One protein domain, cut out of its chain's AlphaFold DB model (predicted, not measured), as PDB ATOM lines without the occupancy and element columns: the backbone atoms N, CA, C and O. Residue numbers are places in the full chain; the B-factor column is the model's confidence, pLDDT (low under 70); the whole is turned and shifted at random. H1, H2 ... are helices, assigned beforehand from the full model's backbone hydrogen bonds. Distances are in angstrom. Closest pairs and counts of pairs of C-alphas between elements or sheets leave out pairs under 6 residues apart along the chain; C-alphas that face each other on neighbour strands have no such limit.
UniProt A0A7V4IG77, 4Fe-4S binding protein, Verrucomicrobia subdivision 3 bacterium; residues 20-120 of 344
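This is residues 20 to 120 of the 344 residues of the protein "4Fe-4S binding protein" of Verrucomicrobia subdivision 3 bacterium (UniProt A0A7V4IG77). Two helical hairpins, H1 with H2 and H3 with H4, meet loosely along H1 and H4, and short H5 bridges H2 and H4 over H1. The 101 printed residues include five named helices, H1 to H5 in order, and no named strand: all helix, compact, radius of gyration of the C-alphas 14.5 A, spans 50 by 28 by 20 A.

H1, residues 20 to 41, runs 33.6 A from C-alpha 20 at (146.199, 259.744, 200.376). H2 is residues 46 to 63, 25.8 A; H3, 71 to 83, 18.3 A; H4, 89 to 109, 29.3 A, with a kink of 40 degrees near residue 96. H5, residues 112 to 117, 7.3 A, ends at (136.104, 268.098, 219.774).

In the hairpin of H1 and H2, the closest C-alphas, Ala 39 and Ile 49, are 6.7 A apart; the tilt is shallow, 4 degrees. H1 and H4 only just touch, with 3 pairs of C-alphas within 8 A, closest Leu 26 and Leu 98, 6.6 A. H3 touches residues 91 to 99 of H4, closest C-alphas Gly 81 and Ser 92, 4.1 A. Every O i to N i+4 pair is within hydrogen-bond range in H2, H3 and H5; 16 of 18 in H1, 15 of 17 in H4.

The printed part has no cut and no long link. Residues 20 to 22 and 66 to 72 are under pLDDT 70.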
ATOM      1  N   ASP A  20     146.234 260.855 199.415       47.47
ATOM      2  CA  ASP A  20     146.199 259.744 200.376       47.47
ATOM      3  C   ASP A  20     145.987 260.177 201.843       47.47
ATOM      4  O   ASP A  20     145.417 259.420 202.628       47.47
ATOM      5  N   GLU A  21     146.365 261.399 202.239       54.47
ATOM      6  CA  GLU A  21     146.269 261.839 203.647       54.47
ATOM      7  C   GLU A  21     144.924 262.512 203.987       54.47
ATOM      8  O   GLU A  21     144.396 262.352 205.089       54.47
ATOM      9  N   SER A  22     144.294 263.199 203.027       60.41
ATOM     10  CA  SER A  22     143.067 263.986 203.263       60.41
ATOM     11  C   SER A  22     141.834 263.139 203.610       60.41
ATOM     12  O   SER A  22     140.963 263.560 204.378       60.41
ATOM     13  N   HIS A  23     141.747 261.921 203.070       70.62
ATOM     14  CA  HIS A  23     140.651 260.998 203.368       70.62
ATOM     15  C   HIS A  23     140.714 260.565 204.827       70.62
ATOM     16  O   HIS A  23     139.692 260.544 205.512       70.62
ATOM     17  N   VAL A  24     141.920 260.292 205.326       76.12
ATOM     18  CA  VAL A  24     142.156 259.914 206.719       76.12
ATOM     19  C   VAL A  24     141.700 261.029 207.657       76.12
ATOM     20  O   VAL A  24     141.036 260.745 208.654       76.12
ATOM     21  N   GLU A  25     141.958 262.295 207.321       75.44
ATOM     22  CA  GLU A  25     141.476 263.437 208.103       75.44
ATOM     23  C   GLU A  25     139.950 263.527 208.124       75.44
ATOM     24  O   GLU A  25     139.348 263.626 209.197       75.44
ATOM     25  N   LEU A  26     139.306 263.456 206.952       79.31
ATOM     26  CA  LEU A  26     137.850 263.521 206.840       79.31
ATOM     27  C   LEU A  26     137.182 262.363 207.589       79.31
ATOM     28  O   LEU A  26     136.250 262.593 208.365       79.31
ATOM     29  N   PHE A  27     137.678 261.134 207.412       84.06
ATOM     30  CA  PHE A  27     137.194 259.957 208.130       84.06
ATOM     31  C   PHE A  27     137.403 260.090 209.636       84.06
ATOM     32  O   PHE A  27     136.491 259.782 210.400       84.06
ATOM     33  N   SER A  28     138.552 260.603 210.075       84.88
ATOM     34  CA  SER A  28     138.842 260.807 211.498       84.88
ATOM     35  C   SER A  28     137.923 261.855 212.120       84.88
ATOM     36  O   SER A  28     137.378 261.643 213.204       84.88
ATOM     37  N   VAL A  29     137.677 262.968 211.423       83.38
ATOM     38  CA  VAL A  29     136.751 264.019 211.865       83.38
ATOM     39  C   VAL A  29     135.315 263.491 211.924       83.38
ATOM     40  O   VAL A  29     134.626 263.703 212.923       83.38
ATOM     41  N   LEU A  30     134.866 262.759 210.900       87.38
ATOM     42  CA  LEU A  30     133.556 262.101 210.891       87.38
ATOM     43  C   LEU A  30     133.424 261.074 212.019       87.38
ATOM     44  O   LEU A  30     132.412 261.067 212.719       87.38
ATOM     45  N   ALA A  31     134.448 260.252 212.246       89.62
ATOM     46  CA  ALA A  31     134.472 259.280 213.332       89.62
ATOM     47  C   ALA A  31     134.361 259.972 214.697       89.62
ATOM     48  O   ALA A  31     133.554 259.552 215.530       89.62
ATOM     49  N   LEU A  32     135.088 261.077 214.910       88.50
ATOM     50  CA  LEU A  32     134.956 261.888 216.121       88.50
ATOM     51  C   LEU A  32     133.537 262.443 216.269       88.50
ATOM     52  O   LEU A  32     132.974 262.364 217.361       88.50
ATOM     53  N   PHE A  33     132.921 262.952 215.200       89.62
ATOM     54  CA  PHE A  33     131.535 263.422 215.239       89.62
ATOM     55  C   PHE A  33     130.544 262.310 215.601       89.62
ATOM     56  O   PHE A  33     129.699 262.513 216.476       89.62
ATOM     57  N   LEU A  34     130.667 261.129 214.994       90.00
ATOM     58  CA  LEU A  34     129.798 259.980 215.261       90.00
ATOM     59  C   LEU A  34     129.962 259.455 216.692       90.00
ATOM     60  O   LEU A  34     128.967 259.310 217.404       90.00
ATOM     61  N   LEU A  35     131.201 259.253 217.156       88.56
ATOM     62  CA  LEU A  35     131.500 258.885 218.549       88.56
ATOM     63  C   LEU A  35     130.863 259.869 219.529       88.56
ATOM     64  O   LEU A  35     130.304 259.497 220.561       88.56
ATOM     65  N   THR A  36     130.913 261.143 219.171       85.19
ATOM     66  CA  THR A  36     130.389 262.225 219.984       85.19
ATOM     67  C   THR A  36     128.849 262.268 219.989       85.19
ATOM     68  O   THR A  36     128.254 262.544 221.033       85.19
ATOM     69  N   LEU A  37     128.176 261.923 218.882       86.75
ATOM     70  CA  LEU A  37     126.719 261.714 218.867       86.75
ATOM     71  C   LEU A  37     126.296 260.542 219.747       86.75
ATOM     72  O   LEU A  37     125.299 260.626 220.459       86.75
ATOM     73  N   VAL A  38     127.055 259.448 219.728       86.69
ATOM     74  CA  VAL A  38     126.777 258.310 220.609       86.69
ATOM     75  C   VAL A  38     126.951 258.728 222.072       86.69
ATOM     76  O   VAL A  38     126.091 258.439 222.909       86.69
ATOM     77  N   ALA A  39     127.999 259.500 222.376       83.75
ATOM     78  CA  ALA A  39     128.251 260.039 223.711       83.75
ATOM     79  C   ALA A  39     127.116 260.940 224.235       83.75
ATOM     80  O   ALA A  39     126.897 261.004 225.447       83.75
ATOM     81  N   LEU A  40     126.362 261.605 223.354       80.69
ATOM     82  CA  LEU A  40     125.230 262.454 223.740       80.69
ATOM     83  C   LEU A  40     124.063 261.695 224.368       80.69
ATOM     84  O   LEU A  40     123.409 262.215 225.283       80.69
ATOM     85  N   ASN A  41     123.820 260.474 223.897       83.44
ATOM     86  CA  ASN A  41     122.741 259.627 224.399       83.44
ATOM     87  C   ASN A  41     123.022 259.143 225.827       83.44
ATOM     88  O   ASN A  41     122.100 258.897 226.610       83.44
ATOM     89  N   VAL A  42     124.297 259.081 226.216       85.19
ATOM     90  CA  VAL A  42     124.708 258.646 227.547       85.19
ATOM     91  C   VAL A  42     124.606 259.811 228.537       85.19
ATOM     92  O   VAL A  42     125.512 260.625 228.707       85.19
ATOM     93  N   ARG A  43     123.471 259.892 229.245       81.75
ATOM     94  CA  ARG A  43     123.264 260.910 230.297       81.75
ATOM     95  C   ARG A  43     124.139 260.669 231.532       81.75
ATOM     96  O   ARG A  43     124.569 261.617 232.186       81.75
ATOM     97  N   ARG A  44     124.421 259.405 231.869       83.06
ATOM     98  CA  ARG A  44     125.214 259.037 233.054       83.06
ATOM     99  C   ARG A  44     126.703 259.283 232.781       83.06
ATOM    100  O   ARG A  44     127.250 258.739 231.837       83.06
ATOM    101  N   ARG A  45     127.376 260.076 233.626       87.81
ATOM    102  CA  ARG A  45     128.801 260.462 233.469       87.81
ATOM    103  C   ARG A  45     129.130 261.230 232.174       87.81
ATOM    104  O   ARG A  45     130.279 261.207 231.737       87.81
ATOM    105  N   ARG A  46     128.175 261.981 231.613       90.69
ATOM    106  CA  ARG A  46     128.354 262.793 230.393       90.69
ATOM    107  C   ARG A  46     129.640 263.633 230.387       90.69
ATOM    108  O   ARG A  46     130.391 263.585 229.422       90.69
ATOM    109  N   GLN A  47     129.934 264.356 231.472       91.38
ATOM    110  CA  GLN A  47     131.160 265.166 231.564       91.38
ATOM    111  C   GLN A  47     132.448 264.329 231.550       91.38
ATOM    112  O   GLN A  47     133.451 264.771 231.002       91.38
ATOM    113  N   GLY A  48     132.428 263.115 232.107       91.56
ATOM    114  CA  GLY A  48     133.570 262.200 232.041       91.56
ATOM    115  C   GLY A  48     133.830 261.729 230.611       91.56
ATOM    116  O   GLY A  48     134.963 261.791 230.144       91.56
ATOM    117  N   ILE A  49     132.769 261.353 229.888       92.31
ATOM    118  CA  ILE A  49     132.858 260.977 228.469       92.31
ATOM    119  C   ILE A  49     133.325 262.169 227.630       92.31
ATOM    120  O   ILE A  49     134.184 262.008 226.771       92.31
ATOM    121  N   ARG A  50     132.835 263.381 227.916       93.19
ATOM    122  CA  ARG A  50     133.301 264.604 227.252       93.19
ATOM    123  C   ARG A  50     134.811 264.779 227.377       93.19
ATOM    124  O   ARG A  50     135.465 265.038 226.377       93.19
ATOM    125  N   HIS A  51     135.363 264.625 228.578       93.06
ATOM    126  CA  HIS A  51     136.807 264.743 228.784       93.06
ATOM    127  C   HIS A  51     137.600 263.625 228.092       93.06
ATOM    128  O   HIS A  51     138.686 263.890 227.583       93.06
ATOM    129  N   LEU A  52     137.046 262.411 228.005       92.94
ATOM    130  CA  LEU A  52     137.641 261.323 227.224       92.94
ATOM    131  C   LEU A  52     137.680 261.663 225.724       92.94
ATOM    132  O   LEU A  52     138.739 261.578 225.110       92.94
ATOM    133  N   VAL A  53     136.555 262.110 225.152       93.38
ATOM    134  CA  VAL A  53     136.460 262.535 223.744       93.38
ATOM    135  C   VAL A  53     137.422 263.683 223.455       93.38
ATOM    136  O   VAL A  53     138.107 263.665 222.439       93.38
ATOM    137  N   GLN A  54     137.527 264.654 224.360       93.19
ATOM    138  CA  GLN A  54     138.478 265.758 224.259       93.19
ATOM    139  C   GLN A  54     139.938 265.273 224.232       93.19
ATOM    140  O   GLN A  54     140.728 265.771 223.433       93.19
ATOM    141  N   GLY A  55     140.294 264.297 225.075       92.38
ATOM    142  CA  GLY A  55     141.627 263.692 225.091       92.38
ATOM    143  C   GLY A  55     141.948 262.952 223.792       92.38
ATOM    144  O   GLY A  55     142.996 263.189 223.197       92.38
ATOM    145  N   ILE A  56     141.011 262.131 223.305       92.00
ATOM    146  CA  ILE A  56     141.131 261.445 222.008       92.00
ATOM    147  C   ILE A  56     141.252 262.470 220.876       92.00
ATOM    148  O   ILE A  56     142.109 262.331 220.010       92.00
ATOM    149  N   SER A  57     140.447 263.535 220.908       90.44
ATOM    150  CA  SER A  57     140.472 264.585 219.887       90.44
ATOM    151  C   SER A  57     141.821 265.297 219.843       90.44
ATOM    152  O   SER A  57     142.317 265.542 218.756       90.44
ATOM    153  N   ILE A  58     142.459 265.586 220.985       88.75
ATOM    154  CA  ILE A  58     143.815 266.163 220.986       88.75
ATOM    155  C   ILE A  58     144.806 265.234 220.278       88.75
ATOM    156  O   ILE A  58     145.577 265.713 219.455       88.75
ATOM    157  N   LEU A  59     144.771 263.927 220.559       87.88
ATOM    158  CA  LEU A  59     145.675 262.963 219.922       87.88
ATOM    159  C   LEU A  59     145.425 262.871 218.412       87.88
ATOM    160  O   LEU A  59     146.368 262.945 217.634       87.88
ATOM    161  N   VAL A  60     144.161 262.780 217.993       86.75
ATOM    162  CA  VAL A  60     143.789 262.750 216.569       86.75
ATOM    163  C   VAL A  60     144.236 264.031 215.863       86.75
ATOM    164  O   VAL A  60     144.834 263.965 214.798       86.75
ATOM    165  N   PHE A  61     144.012 265.201 216.463       83.94
ATOM    166  CA  PHE A  61     144.442 266.467 215.869       83.94
ATOM    167  C   PHE A  61     145.958 266.655 215.851       83.94
ATOM    168  O   PHE A  61     146.452 267.405 215.028       83.94
ATOM    169  N   PHE A  62     146.686 266.027 216.770       82.44
ATOM    170  CA  PHE A  62     148.139 266.140 216.819       82.44
ATOM    171  C   PHE A  62     148.833 265.182 215.842       82.44
ATOM    172  O   PHE A  62     149.862 265.537 215.279       82.44
ATOM    173  N   TYR A  63     148.293 263.972 215.651       81.25
ATOM    174  CA  TYR A  63     148.944 262.919 214.862       81.25
ATOM    175  C   TYR A  63     148.322 262.658 213.489       81.25
ATOM    176  O   TYR A  63     148.974 262.030 212.666       81.25
ATOM    177  N   ILE A  64     147.063 263.046 213.267       79.31
ATOM    178  CA  ILE A  64     146.301 262.646 212.072       79.31
ATOM    179  C   ILE A  64     145.814 263.854 211.274       79.31
ATOM    180  O   ILE A  64     145.797 263.800 210.053       79.31
ATOM    181  N   VAL A  65     145.376 264.925 211.943       74.56
ATOM    182  CA  VAL A  65     144.836 266.110 211.261       74.56
ATOM    183  C   VAL A  65     145.937 267.143 211.069       74.56
ATOM    184  O   VAL A  65     146.259 267.889 211.986       74.56
ATOM    185  N   TYR A  66     146.457 267.222 209.854       69.06
ATOM    186  CA  TYR A  66     147.411 268.226 209.399       69.06
ATOM    187  C   TYR A  66     146.700 269.478 208.856       69.06
ATOM    188  O   TYR A  66     147.251 270.582 208.883       69.06
ATOM    189  N   SER A  67     145.444 269.339 208.414       65.81
ATOM    190  CA  SER A  67     144.624 270.443 207.925       65.81
ATOM    191  C   SER A  67     144.160 271.401 209.018       65.81
ATOM    192  O   SER A  67     143.626 271.043 210.072       65.81
ATOM    193  N   CYS A  68     144.225 272.689 208.695       65.62
ATOM    194  CA  CYS A  68     143.783 273.756 209.575       65.62
ATOM    195  C   CYS A  68     142.247 273.808 209.671       65.62
ATOM    196  O   CYS A  68     141.593 274.567 208.961       65.62
ATOM    197  N   LEU A  69     141.650 273.095 210.629       66.94
ATOM    198  CA  LEU A  69     140.208 273.172 210.935       66.94
ATOM    199  C   LEU A  69     139.798 274.465 211.677       66.94
ATOM    200  O   LEU A  69     138.769 274.525 212.352       66.94
ATOM    201  N   GLY A  70     140.609 275.520 211.586       68.38
ATOM    202  CA  GLY A  70     140.237 276.873 211.994       68.38
ATOM    203  C   GLY A  70     139.400 277.574 210.920       68.38
ATOM    204  O   GLY A  70     139.337 277.141 209.775       68.38
ATOM    205  N   VAL A  71     138.787 278.710 211.260       66.38
ATOM    206  CA  VAL A  71     137.960 279.502 210.314       66.38
ATOM    207  C   VAL A  71     138.723 279.895 209.069       66.38
ATOM    208  O   VAL A  71     138.175 279.841 207.977       66.38
ATOM    209  N   PHE A  72     139.985 280.279 209.248       69.38
ATOM    210  CA  PHE A  72     140.852 280.659 208.147       69.38
ATOM    211  C   PHE A  72     141.028 279.500 207.165       69.38
ATOM    212  O   PHE A  72     140.769 279.672 205.978       69.38
ATOM    213  N   GLY A  73     141.381 278.313 207.670       71.56
ATOM    214  CA  GLY A  73     141.522 277.124 206.839       71.56
ATOM    215  C   GLY A  73     140.199 276.724 206.199       71.56
ATOM    216  O   GLY A  73     140.157 276.535 204.998       71.56
ATOM    217  N   MET A  74     139.078 276.731 206.926       77.56
ATOM    218  CA  MET A  74     137.781 276.388 206.328       77.56
ATOM    219  C   MET A  74     137.325 277.363 205.238       77.56
ATOM    220  O   MET A  74     136.836 276.915 204.204       77.56
ATOM    221  N   ILE A  75     137.498 278.675 205.424       76.31
ATOM    222  CA  ILE A  75     137.162 279.664 204.389       76.31
ATOM    223  C   ILE A  75     138.103 279.509 203.194       76.31
ATOM    224  O   ILE A  75     137.631 279.439 202.063       76.31
ATOM    225  N   ARG A  76     139.418 279.412 203.427       74.25
ATOM    226  CA  ARG A  76     140.416 279.266 202.361       74.25
ATOM    227  C   ARG A  76     140.222 277.969 201.576       74.25
ATOM    228  O   ARG A  76     140.242 278.017 200.354       74.25
ATOM    229  N   ASN A  77     139.974 276.856 202.259       76.56
ATOM    230  CA  ASN A  77     139.677 275.562 201.652       76.56
ATOM    231  C   ASN A  77     138.406 275.655 200.804       76.56
ATOM    232  O   ASN A  77     138.408 275.245 199.650       76.56
ATOM    233  N   THR A  78     137.349 276.291 201.321       81.06
ATOM    234  CA  THR A  78     136.115 276.499 200.548       81.06
ATOM    235  C   THR A  78     136.369 277.350 199.301       81.06
ATOM    236  O   THR A  78     135.953 276.974 198.211       81.06
ATOM    237  N   LEU A  79     137.076 278.480 199.433       80.06
ATOM    238  CA  LEU A  79     137.402 279.360 198.306       80.06
ATOM    239  C   LEU A  79     138.281 278.654 197.268       80.06
ATOM    240  O   LEU A  79     138.047 278.801 196.073       80.06
ATOM    241  N   HIS A  80     139.259 277.867 197.715       78.25
ATOM    242  CA  HIS A  80     140.114 277.080 196.836       78.25
ATOM    243  C   HIS A  80     139.315 276.004 196.091       78.25
ATOM    244  O   HIS A  80     139.408 275.916 194.867       78.25
ATOM    245  N   GLY A  81     138.449 275.272 196.797       78.06
ATOM    246  CA  GLY A  81     137.537 274.305 196.194       78.06
ATOM    247  C   GLY A  81     136.634 274.939 195.136       78.06
ATOM    248  O   GLY A  81     136.501 274.390 194.051       78.06
ATOM    249  N   ILE A  82     136.105 276.145 195.386       82.81
ATOM    250  CA  ILE A  82     135.296 276.887 194.403       82.81
ATOM    251  C   ILE A  82     136.095 277.211 193.133       82.81
ATOM    252  O   ILE A  82     135.559 277.097 192.035       82.81
ATOM    253  N   THR A  83     137.372 277.590 193.254       80.69
ATOM    254  CA  THR A  83     138.208 277.900 192.076       80.69
ATOM    255  C   THR A  83     138.539 276.684 191.212       80.69
ATOM    256  O   THR A  83     138.905 276.854 190.053       80.69
ATOM    257  N   LEU A  84     138.411 275.476 191.762       79.56
ATOM    258  CA  LEU A  84     138.666 274.213 191.068       79.56
ATOM    259  C   LEU A  84     137.400 273.637 190.401       79.56
ATOM    260  O   LEU A  84     137.483 272.662 189.644       79.56
ATOM    261  N   ILE A  85     136.227 274.246 190.635       80.69
ATOM    262  CA  ILE A  85     134.964 273.816 190.026       80.69
ATOM    263  C   ILE A  85     135.082 273.934 188.503       80.69
ATOM    264  O   ILE A  85     135.249 275.022 187.958       80.69
ATOM    265  N   GLY A  86     134.964 272.796 187.818       74.88
ATOM    266  CA  GLY A  86     135.036 272.702 186.358       74.88
ATOM    267  C   GLY A  86     136.389 272.252 185.801       74.88
ATOM    268  O   GLY A  86     136.456 271.954 184.613       74.88
ATOM    269  N   THR A  87     137.439 272.144 186.626       76.38
ATOM    270  CA  THR A  87     138.732 271.568 186.210       76.38
ATOM    271  C   THR A  87     138.925 270.165 186.775       76.38
ATOM    272  O   THR A  87     139.156 269.223 186.022       76.38
ATOM    273  N   VAL A  88     138.774 270.004 188.094       74.62
ATOM    274  CA  VAL A  88     138.961 268.728 188.798       74.62
ATOM    275  C   VAL A  88     137.845 268.563 189.828       74.62
ATOM    276  O   VAL A  88     137.877 269.144 190.917       74.62
ATOM    277  N   PHE A  89     136.822 267.779 189.476       73.25
ATOM    278  CA  PHE A  89     135.634 267.617 190.320       73.25
ATOM    279  C   PHE A  89     135.986 267.051 191.700       73.25
ATOM    280  O   PHE A  89     135.555 267.607 192.707       73.25
ATOM    281  N   THR A  90     136.806 266.000 191.762       74.81
ATOM    282  CA  THR A  90     137.095 265.275 193.007       74.81
ATOM    283  C   THR A  90     137.771 266.169 194.056       74.81
ATOM    284  O   THR A  90     137.269 266.283 195.169       74.81
ATOM    285  N   GLU A  91     138.827 266.897 193.674       73.44
ATOM    286  CA  GLU A  91     139.551 267.848 194.539       73.44
ATOM    287  C   GLU A  91     138.642 268.951 195.092       73.44
ATOM    288  O   GLU A  91     138.636 269.236 196.291       73.44
ATOM    289  N   SER A  92     137.806 269.538 194.230       74.56
ATOM    290  CA  SER A  92     136.875 270.606 194.615       74.56
ATOM    291  C   SER A  92     135.923 270.159 195.726       74.56
ATOM    292  O   SER A  92     135.728 270.867 196.718       74.56
ATOM    293  N   PHE A  93     135.352 268.956 195.581       78.25
ATOM    294  CA  PHE A  93     134.458 268.381 196.583       78.25
ATOM    295  C   PHE A  93     135.178 268.124 197.907       78.25
ATOM    296  O   PHE A  93     134.597 268.392 198.961       78.25
ATOM    297  N   PHE A  94     136.435 267.673 197.886       76.19
ATOM    298  CA  PHE A  94     137.188 267.396 199.110       76.19
ATOM    299  C   PHE A  94     137.404 268.644 199.965       76.19
ATOM    300  O   PHE A  94     137.015 268.649 201.137       76.19
ATOM    301  N   TRP A  95     137.916 269.729 199.381       75.06
ATOM    302  CA  TRP A  95     138.175 270.972 200.115       75.06
ATOM    303  C   TRP A  95     136.906 271.616 200.688       75.06
ATOM    304  O   TRP A  95     136.943 272.242 201.751       75.06
ATOM    305  N   MET A  96     135.766 271.431 200.015       80.62
ATOM    306  CA  MET A  96     134.467 271.927 200.472       80.62
ATOM    307  C   MET A  96     133.786 270.992 201.482       80.62
ATOM    308  O   MET A  96     133.015 271.462 202.322       80.62
ATOM    309  N   SER A  97     134.075 269.686 201.449       83.38
ATOM    310  CA  SER A  97     133.406 268.683 202.288       83.38
ATOM    311  C   SER A  97     133.607 268.920 203.787       83.38
ATOM    312  O   SER A  97     132.637 268.889 204.540       83.38
ATOM    313  N   LEU A  98     134.829 269.225 204.234       79.25
ATOM    314  CA  LEU A  98     135.153 269.418 205.652       79.25
ATOM    315  C   LEU A  98     134.360 270.581 206.290       79.25
ATOM    316  O   LEU A  98     133.645 270.340 207.270       79.25
ATOM    317  N   PRO A  99     134.399 271.820 205.752       82.50
ATOM    318  CA  PRO A  99     133.555 272.915 206.232       82.50
ATOM    319  C   PRO A  99     132.064 272.564 206.219       82.50
ATOM    320  O   PRO A  99     131.360 272.842 207.192       82.50
ATOM    321  N   VAL A 100     131.583 271.932 205.141       87.19
ATOM    322  CA  VAL A 100     130.170 271.561 204.986       87.19
ATOM    323  C   VAL A 100     129.747 270.546 206.042       87.19
ATOM    324  O   VAL A 100     128.715 270.744 206.680       87.19
ATOM    325  N   VAL A 101     130.539 269.501 206.284       86.75
ATOM    326  CA  VAL A 101     130.267 268.477 207.304       86.75
ATOM    327  C   VAL A 101     130.235 269.106 208.690       86.75
ATOM    328  O   VAL A 101     129.271 268.912 209.430       86.75
ATOM    329  N   VAL A 102     131.239 269.916 209.034       86.88
ATOM    330  CA  VAL A 102     131.313 270.556 210.353       86.88
ATOM    331  C   VAL A 102     130.141 271.522 210.570       86.88
ATOM    332  O   VAL A 102     129.534 271.518 211.647       86.88
ATOM    333  N   LEU A 103     129.788 272.339 209.570       89.62
ATOM    334  CA  LEU A 103     128.664 273.279 209.650       89.62
ATOM    335  C   LEU A 103     127.315 272.557 209.705       89.62
ATOM    336  O   LEU A 103     126.481 272.902 210.544       89.62
ATOM    337  N   SER A 104     127.116 271.533 208.874       90.69
ATOM    338  CA  SER A 104     125.886 270.732 208.842       90.69
ATOM    339  C   SER A 104     125.676 270.002 210.162       90.69
ATOM    340  O   SER A 104     124.598 270.064 210.753       90.69
ATOM    341  N   PHE A 105     126.735 269.388 210.692       89.75
ATOM    342  CA  PHE A 105     126.691 268.750 211.999       89.75
ATOM    343  C   PHE A 105     126.420 269.762 213.115       89.75
ATOM    344  O   PHE A 105     125.638 269.491 214.026       89.75
ATOM    345  N   SER A 106     127.024 270.951 213.040       90.88
ATOM    346  CA  SER A 106     126.801 272.006 214.033       90.88
ATOM    347  C   SER A 106     125.376 272.569 213.984       90.88
ATOM    348  O   SER A 106     124.816 272.971 215.005       90.88
ATOM    349  N   LEU A 107     124.749 272.566 212.807       92.88
ATOM    350  CA  LEU A 107     123.339 272.897 212.657       92.88
ATOM    351  C   LEU A 107     122.447 271.794 213.253       92.88
ATOM    352  O   LEU A 107     121.490 272.096 213.963       92.88
ATOM    353  N   ALA A 108     122.783 270.520 213.047       91.50
ATOM    354  CA  ALA A 108     122.010 269.394 213.573       91.50
ATOM    355  C   ALA A 108     122.160 269.189 215.095       91.50
ATOM    356  O   ALA A 108     121.205 268.793 215.759       91.50
ATOM    357  N   SER A 109     123.333 269.470 215.664       90.06
ATOM    358  CA  SER A 109     123.669 269.098 217.049       90.06
ATOM    359  C   SER A 109     123.999 270.289 217.956       90.06
ATOM    360  O   SER A 109     124.325 270.095 219.125       90.06
ATOM    361  N   GLY A 110     123.925 271.521 217.443       90.69
ATOM    362  CA  GLY A 110     124.472 272.707 218.108       90.69
ATOM    363  C   GLY A 110     125.989 272.829 217.898       90.69
ATOM    364  O   GLY A 110     126.576 271.993 217.215       90.69
ATOM    365  N   PRO A 111     126.673 273.835 218.483       90.88
ATOM    366  CA  PRO A 111     128.105 274.111 218.304       90.88
ATOM    367  C   PRO A 111     128.985 273.105 219.068       90.88
ATOM    368  O   PRO A 111     129.880 273.459 219.838       90.88
ATOM    369  N   PHE A 112     128.705 271.825 218.844       87.50
ATOM    370  CA  PHE A 112     129.243 270.663 219.523       87.50
ATOM    371  C   PHE A 112     130.749 270.561 219.363       87.50
ATOM    372  O   PHE A 112     131.464 270.271 220.324       87.50
ATOM    373  N   PHE A 113     131.227 270.888 218.160       90.31
ATOM    374  CA  PHE A 113     132.642 270.935 217.840       90.31
ATOM    375  C   PHE A 113     133.412 271.784 218.861       90.31
ATOM    376  O   PHE A 113     134.378 271.309 219.447       90.31
ATOM    377  N   CYS A 114     132.941 272.995 219.176       90.19
ATOM    378  CA  CYS A 114     133.596 273.901 220.130       90.19
ATOM    379  C   CYS A 114     133.627 273.372 221.578       90.19
ATOM    380  O   CYS A 114     134.523 273.724 222.354       90.19
ATOM    381  N   GLY A 115     132.628 272.579 221.970       91.19
ATOM    382  CA  GLY A 115     132.489 272.049 223.328       91.19
ATOM    383  C   GLY A 115     133.236 270.737 223.572       91.19
ATOM    384  O   GLY A 115     133.753 270.538 224.677       91.19
ATOM    385  N   TRP A 116     133.294 269.867 222.561       92.38
ATOM    386  CA  TRP A 116     133.662 268.456 222.719       92.38
ATOM    387  C   TRP A 116     134.884 268.025 221.915       92.38
ATOM    388  O   TRP A 116     135.654 267.216 222.416       92.38
ATOM    389  N   ILE A 117     135.077 268.575 220.715       91.50
ATOM    390  CA  ILE A 117     136.104 268.098 219.774       91.50
ATOM    391  C   ILE A 117     137.273 269.088 219.681       91.50
ATOM    392  O   ILE A 117     138.430 268.690 219.645       91.50
ATOM    393  N   CYS A 118     136.991 270.393 219.691       89.88
ATOM    394  CA  CYS A 118     137.968 271.450 219.444       89.88
ATOM    395  C   CYS A 118     139.174 271.355 220.402       89.88
ATOM    396  O   CYS A 118     139.016 271.577 221.614       89.88
ATOM    397  N   PRO A 119     140.392 271.107 219.887       89.19
ATOM    398  CA  PRO A 119     141.551 270.864 220.737       89.19
ATOM    399  C   PRO A 119     142.031 272.154 221.418       89.19
ATOM    400  O   PRO A 119     142.368 272.143 222.600       89.19
ATOM    401  N   THR A 120     141.929 273.309 220.750       88.44
ATOM    402  CA  THR A 120     142.229 274.623 221.344       88.44
ATOM    403  C   THR A 120     141.303 274.954 222.511       88.44
ATOM    404  O   THR A 120     141.734 275.529 223.509       88.44
TER     405      THR A 120